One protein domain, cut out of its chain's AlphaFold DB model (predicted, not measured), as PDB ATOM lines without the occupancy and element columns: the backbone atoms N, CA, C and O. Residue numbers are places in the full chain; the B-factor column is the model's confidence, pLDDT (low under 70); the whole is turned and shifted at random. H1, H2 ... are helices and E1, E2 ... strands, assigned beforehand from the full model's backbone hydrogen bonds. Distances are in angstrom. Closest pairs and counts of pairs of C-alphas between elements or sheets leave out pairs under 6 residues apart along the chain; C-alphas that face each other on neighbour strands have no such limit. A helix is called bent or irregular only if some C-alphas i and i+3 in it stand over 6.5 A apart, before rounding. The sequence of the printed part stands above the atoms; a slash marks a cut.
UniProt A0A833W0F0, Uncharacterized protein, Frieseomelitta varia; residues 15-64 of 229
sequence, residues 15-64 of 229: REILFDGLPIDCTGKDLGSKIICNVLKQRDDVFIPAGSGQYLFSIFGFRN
ATOM      1  N   ARG A  15      59.127  78.473 132.609       95.00
ATOM      2  CA  ARG A  15      59.174  78.301 134.064       95.00
ATOM      3  C   ARG A  15      58.093  77.351 134.598       95.00
ATOM      4  O   ARG A  15      58.377  76.621 135.539       95.00
ATOM      5  N   GLU A  16      56.908  77.310 133.991       94.12
ATOM      6  CA  GLU A  16      55.826  76.393 134.389       94.12
ATOM      7  C   GLU A  16      56.162  74.945 134.019       94.12
ATOM      8  O   GLU A  16      55.988  74.048 134.835       94.12
ATOM      9  N   ILE A  17      56.732  74.720 132.831       92.56
ATOM     10  CA  ILE A  17      57.186  73.384 132.406       92.56
ATOM     11  C   ILE A  17      58.324  72.886 133.306       92.56
ATOM     12  O   ILE A  17      58.336  71.731 133.731       92.56
ATOM     13  N   LEU A  18      59.301  73.752 133.577       93.12
ATOM     14  CA  LEU A  18      60.528  73.356 134.258       93.12
ATOM     15  C   LEU A  18      60.360  73.264 135.775       93.12
ATOM     16  O   LEU A  18      60.870  72.318 136.369       93.12
ATOM     17  N   PHE A  19      59.646  74.205 136.400       92.38
ATOM     18  CA  PHE A  19      59.661  74.369 137.857       92.38
ATOM     19  C   PHE A  19      58.276  74.563 138.474       92.38
ATOM     20  O   PHE A  19      57.875  73.737 139.291       92.38
ATOM     21  N   ASP A  20      57.541  75.613 138.098       92.38
ATOM     22  CA  ASP A  20      56.328  76.025 138.825       92.38
ATOM     23  C   ASP A  20      55.176  75.012 138.681       92.38
ATOM     24  O   ASP A  20      54.343  74.891 139.576       92.38
ATOM     25  N   GLY A  21      55.154  74.252 137.585       92.06
ATOM     26  CA  GLY A  21      54.209  73.168 137.360       92.06
ATOM     27  C   GLY A  21      53.021  73.529 136.478       92.06
ATOM     28  O   GLY A  21      52.450  74.616 136.540       92.06
ATOM     29  N   LEU A  22      52.624  72.561 135.658       91.19
ATOM     30  CA  LEU A  22      51.389  72.558 134.893       91.19
ATOM     31  C   LEU A  22      50.256  71.984 135.748       91.19
ATOM     32  O   LEU A  22      50.432  70.910 136.332       91.19
ATOM     33  N   PRO A  23      49.093  72.655 135.818       89.12
ATOM     34  CA  PRO A  23      47.981  72.186 136.626       89.12
ATOM     35  C   PRO A  23      47.349  70.927 136.032       89.12
ATOM     36  O   PRO A  23      47.027  70.853 134.845       89.12
ATOM     37  N   ILE A  24      47.117  69.951 136.902       88.19
ATOM     38  CA  ILE A  24      46.425  68.700 136.622       88.19
ATOM     39  C   ILE A  24      45.173  68.648 137.497       88.19
ATOM     40  O   ILE A  24      45.252  68.536 138.724       88.19
ATOM     41  N   ASP A  25      44.003  68.714 136.855       88.00
ATOM     42  CA  ASP A  25      42.719  68.641 137.551       88.00
ATOM     43  C   ASP A  25      42.236  67.193 137.722       88.00
ATOM     44  O   ASP A  25      41.773  66.530 136.782       88.00
ATOM     45  N   CYS A  26      42.274  66.726 138.963       88.00
ATOM     46  CA  CYS A  26      41.807  65.410 139.367       88.00
ATOM     47  C   CYS A  26      40.407  65.407 139.991       88.00
ATOM     48  O   CYS A  26      40.001  64.397 140.570       88.00
ATOM     49  N   THR A  27      39.644  66.494 139.851       86.12
ATOM     50  CA  THR A  27      38.228  66.556 140.262       86.12
ATOM     51  C   THR A  27      37.263  66.010 139.198       86.12
ATOM     52  O   THR A  27      36.095  65.733 139.488       86.12
ATOM     53  N   GLY A  28      37.754  65.798 137.971       81.19
ATOM     54  CA  GLY A  28      36.999  65.205 136.867       81.19
ATOM     55  C   GLY A  28      36.367  63.850 137.221       81.19
ATOM     56  O   GLY A  28      36.990  62.980 137.826       81.19
ATOM     57  N   LYS A  29      35.099  63.659 136.829       79.50
ATOM     58  CA  LYS A  29      34.310  62.464 137.185       79.50
ATOM     59  C   LYS A  29      34.382  61.325 136.162       79.50
ATOM     60  O   LYS A  29      33.886  60.235 136.466       79.50
ATOM     61  N   ASP A  30      34.955  61.569 134.985       85.38
ATOM     62  CA  ASP A  30      35.082  60.565 133.931       85.38
ATOM     63  C   ASP A  30      36.064  59.448 134.322       85.38
ATOM     64  O   ASP A  30      36.967  59.639 135.139       85.38
ATOM     65  N   LEU A  31      35.854  58.255 133.760       81.25
ATOM     66  CA  LEU A  31      36.605  57.055 134.130       81.25
ATOM     67  C   LEU A  31      38.106  57.193 133.828       81.25
ATOM     68  O   LEU A  31      38.925  56.783 134.647       81.25
ATOM     69  N   GLY A  32      38.460  57.813 132.698       79.00
ATOM     70  CA  GLY A  32      39.853  58.020 132.297       79.00
ATOM     71  C   GLY A  32      40.600  58.930 133.271       79.00
ATOM     72  O   GLY A  32      41.645  58.544 133.793       79.00
ATOM     73  N   SER A  33      40.022  60.092 133.597       79.75
ATOM     74  CA  SER A  33      40.588  61.011 134.591       79.75
ATOM     75  C   SER A  33      40.741  60.346 135.956       79.75
ATOM     76  O   SER A  33      41.772  60.526 136.593       79.75
ATOM     77  N   LYS A  34      39.762  59.549 136.408       82.81
ATOM     78  CA  LYS A  34      39.843  58.852 137.703       82.81
ATOM     79  C   LYS A  34      40.990  57.849 137.762       82.81
ATOM     80  O   LYS A  34      41.698  57.814 138.765       82.81
ATOM     81  N   ILE A  35      41.170  57.047 136.711       82.75
ATOM     82  CA  ILE A  35      42.248  56.051 136.648       82.75
ATOM     83  C   ILE A  35      43.602  56.753 136.679       82.75
ATOM     84  O   ILE A  35      44.417  56.449 137.547       82.75
ATOM     85  N   ILE A  36      43.812  57.729 135.790       81.62
ATOM     86  CA  ILE A  36      45.082  58.457 135.710       81.62
ATOM     87  C   ILE A  36      45.366  59.141 137.048       81.62
ATOM     88  O   ILE A  36      46.411  58.914 137.643       81.62
ATOM     89  N   CYS A  37      44.408  59.887 137.593       85.44
ATOM     90  CA  CYS A  37      44.598  60.607 138.848       85.44
ATOM     91  C   CYS A  37      44.842  59.716 140.067       85.44
ATOM     92  O   CYS A  37      45.483  60.170 141.009       85.44
ATOM     93  N   ASN A  38      44.361  58.472 140.084       84.44
ATOM     94  CA  ASN A  38      44.723  57.533 141.146       84.44
ATOM     95  C   ASN A  38      46.196  57.122 141.068       84.44
ATOM     96  O   ASN A  38      46.819  56.975 142.113       84.44
ATOM     97  N   VAL A  39      46.753  56.995 139.860       82.88
ATOM     98  CA  VAL A  39      48.188  56.749 139.661       82.88
ATOM     99  C   VAL A  39      49.001  57.981 140.061       82.88
ATOM    100  O   VAL A  39      49.933  57.861 140.847       82.88
ATOM    101  N   LEU A  40      48.612  59.180 139.608       81.88
ATOM    102  CA  LEU A  40      49.346  60.417 139.930       81.88
ATOM    103  C   LEU A  40      49.381  60.701 141.439       81.88
ATOM    104  O   LEU A  40      50.397  61.139 141.962       81.88
ATOM    105  N   LYS A  41      48.293  60.398 142.158       80.69
ATOM    106  CA  LYS A  41      48.203  60.535 143.624       80.69
ATOM    107  C   LYS A  41      49.201  59.684 144.400       80.69
ATOM    108  O   LYS A  41      49.492  60.011 145.543       80.69
ATOM    109  N   GLN A  42      49.658  58.577 143.823       83.38
ATOM    110  CA  GLN A  42      50.642  57.691 144.447       83.38
ATOM    111  C   GLN A  42      52.084  58.153 144.195       83.38
ATOM    112  O   GLN A  42      53.009  57.517 144.684       83.38
ATOM    113  N   ARG A  43      52.264  59.230 143.422       82.06
ATOM    114  CA  ARG A  43      53.551  59.755 142.962       82.06
ATOM    115  C   ARG A  43      53.778  61.171 143.488       82.06
ATOM    116  O   ARG A  43      53.928  62.120 142.716       82.06
ATOM    117  N   ASP A  44      53.753  61.323 144.811       79.12
ATOM    118  CA  ASP A  44      54.058  62.593 145.490       79.12
ATOM    119  C   ASP A  44      55.529  63.023 145.327       79.12
ATOM    120  O   ASP A  44      55.871  64.182 145.562       79.12
ATOM    121  N   ASP A  45      56.375  62.118 144.835       79.25
ATOM    122  CA  ASP A  45      57.744  62.350 144.392       79.25
ATOM    123  C   ASP A  45      57.845  63.104 143.059       79.25
ATOM    124  O   ASP A  45      58.922  63.596 142.744       79.25
ATOM    125  N   VAL A  46      56.761  63.228 142.279       83.00
ATOM    126  CA  VAL A  46      56.753  63.986 141.009       83.00
ATOM    127  C   VAL A  46      55.590  64.975 140.905       83.00
ATOM    128  O   VAL A  46      55.763  66.083 140.391       83.00
ATOM    129  N   PHE A  47      54.404  64.601 141.383       87.44
ATOM    130  CA  PHE A  47      53.202  65.427 141.317       87.44
ATOM    131  C   PHE A  47      52.986  66.161 142.637       87.44
ATOM    132  O   PHE A  47      52.609  65.569 143.645       87.44
ATOM    133  N   ILE A  48      53.168  67.479 142.613       88.19
ATOM    134  CA  ILE A  48      53.088  68.313 143.813       88.19
ATOM    135  C   ILE A  48      51.615  68.658 144.095       88.19
ATOM    136  O   ILE A  48      50.951  69.218 143.219       88.19
ATOM    137  N   PRO A  49      51.074  68.371 145.294       88.38
ATOM    138  CA  PRO A  49      49.718  68.778 145.654       88.38
ATOM    139  C   PRO A  49      49.570  70.307 145.684       88.38
ATOM    140  O   PRO A  49      50.347  70.998 146.338       88.38
ATOM    141  N   ALA A  50      48.537  70.837 145.026       89.31
ATOM    142  CA  ALA A  50      48.230  72.275 144.978       89.31
ATOM    143  C   ALA A  50      46.847  72.632 145.553       89.31
ATOM    144  O   ALA A  50      46.443  73.792 145.564       89.31
ATOM    145  N   GLY A  51      46.109  71.634 146.038       86.56
ATOM    146  CA  GLY A  51      44.778  71.799 146.611       86.56
ATOM    147  C   GLY A  51      43.977  70.501 146.559       86.56
ATOM    148  O   GLY A  51      44.463  69.460 146.113       86.56
ATOM    149  N   SER A  52      42.719  70.551 147.003       87.06
ATOM    150  CA  SER A  52      41.837  69.379 146.996       87.06
ATOM    151  C   SER A  52      41.582  68.886 145.569       87.06
ATOM    152  O   SER A  52      40.785  69.462 144.833       87.06
ATOM    153  N   GLY A  53      42.245  67.790 145.191       85.00
ATOM    154  CA  GLY A  53      42.127  67.205 143.855       85.00
ATOM    155  C   GLY A  53      42.881  67.969 142.764       85.00
ATOM    156  O   GLY A  53      42.601  67.737 141.592       85.00
ATOM    157  N   GLN A  54      43.823  68.842 143.127       89.38
ATOM    158  CA  GLN A  54      44.663  69.584 142.186       89.38
ATOM    159  C   GLN A  54      46.137  69.257 142.410       89.38
ATOM    160  O   GLN A  54      46.610  69.264 143.548       89.38
ATOM    161  N   TYR A  55      46.847  68.991 141.318       90.56
ATOM    162  CA  TYR A  55      48.268  68.650 141.317       90.56
ATOM    163  C   TYR A  55      49.018  69.517 140.313       90.56
ATOM    164  O   TYR A  55      48.432  70.014 139.351       90.56
ATOM    165  N   LEU A  56      50.315  69.675 140.530       90.88
ATOM    166  CA  LEU A  56      51.233  70.365 139.641       90.88
ATOM    167  C   LEU A  56      52.279  69.379 139.134       90.88
ATOM    168  O   LEU A  56      52.855  68.621 139.913       90.88
ATOM    169  N   PHE A  57      52.519  69.406 137.827       89.81
ATOM    170  CA  PHE A  57      53.571  68.629 137.182       89.81
ATOM    171  C   PHE A  57      54.598  69.549 136.533       89.81
ATOM    172  O   PHE A  57      54.256  70.331 135.647       89.81
ATOM    173  N   SER A  58      55.858  69.413 136.918       91.25
ATOM    174  CA  SER A  58      56.995  70.023 136.231       91.25
ATOM    175  C   SER A  58      58.155  69.041 136.164       91.25
ATOM    176  O   SER A  58      58.220  68.079 136.926       91.25
ATOM    177  N   ILE A  59      59.092  69.292 135.250       88.69
ATOM    178  CA  ILE A  59      60.244  68.408 135.035       88.69
ATOM    179  C   ILE A  59      61.165  68.384 136.267       88.69
ATOM    180  O   ILE A  59      61.678  67.326 136.625       88.69
ATOM    181  N   PHE A  60      61.367  69.529 136.928       88.88
ATOM    182  CA  PHE A  60      62.337  69.677 138.021       88.88
ATOM    183  C   PHE A  60      61.758  70.266 139.312       88.88
ATOM    184  O   PHE A  60      62.487  70.370 140.299       88.88
ATOM    185  N   GLY A  61      60.481  70.665 139.351       89.50
ATOM    186  CA  GLY A  61      59.915  71.374 140.506       89.50
ATOM    187  C   GLY A  61      60.009  70.589 141.812       89.50
ATOM    188  O   GLY A  61      60.378  71.156 142.835       89.50
ATOM    189  N   PHE A  62      59.783  69.274 141.761       85.81
ATOM    190  CA  PHE A  62      59.858  68.385 142.928       85.81
ATOM    191  C   PHE A  62      61.283  68.225 143.502       85.81
ATOM    192  O   PHE A  62      61.453  67.784 144.638       85.81
ATOM    193  N   ARG A  63      62.321  68.604 142.739       86.88
ATOM    194  CA  ARG A  63      63.734  68.529 143.153       86.88
ATOM    195  C   ARG A  63      64.272  69.835 143.740       86.88
ATOM    196  O   ARG A  63      65.392  69.874 144.246       86.88
ATOM    197  N   ASN A  64      63.528  70.934 143.628       85.56
ATOM    198  CA  ASN A  64      64.052  72.247 143.981       85.56
ATOM    199  C   ASN A  64      64.168  72.414 145.506       85.56
ATOM    200  O   ASN A  64      63.160  72.484 146.206       85.56
TER     201      ASN A  64
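This is residues 15 to 64 of the 229 residues of an uncharacterized protein of Frieseomelitta varia (UniProt A0A833W0F0). A small three-stranded sheet is the middle of an elongated domain, with H1 at one end and H2 at the other, both only grazing it. The 50 printed residues include H1, E1, H2, E2, E3; the sheet order is E1, E3, E2, antiparallel, the class mixed. It is compact, radius of gyration of the C-alphas 10.7 A, spanning 32 by 17 by 17 A.

Start at H1, residues 15 to 20, only just irregular: C-alphas 17 and 20 are 7.0 A apart. Its closest C-alpha pair with E1, residues 22 to 25, is Glu 16 and Leu 22, 5.9 A. H2, residues 31 to 40, is apart from H1; its closest C-alpha pair with E2, residues 47 to 51, is Leu 40 and Phe 47, 6.5 A. Inner strand E3, residues 54 to 57, forms a hairpin with E2; N 56 and O 48, 2.8 A, are within hydrogen-bond range, as are N 22 and O 57, 2.8 A, between antiparallel E1 and E3. E1, H2, E2 make a split strand-helix-strand unit, E3 between its strands, with a right-handed crossover. Every O i to N i+4 pair is within range in H2, 1 of 2 in H1.

Find C-alpha 15, where H1 begins, at (59.174, 78.301, 134.064). H2 spans 14.4 A, E2 11.8 A; E3 ends at C-alpha 57, (53.571, 68.629, 137.182).

The farthest C-alphas, Leu 31 and Asn 64, are 32.9 A apart. The printed part has no cut, no link is long, and no printed residue is under 70 in pLDDT.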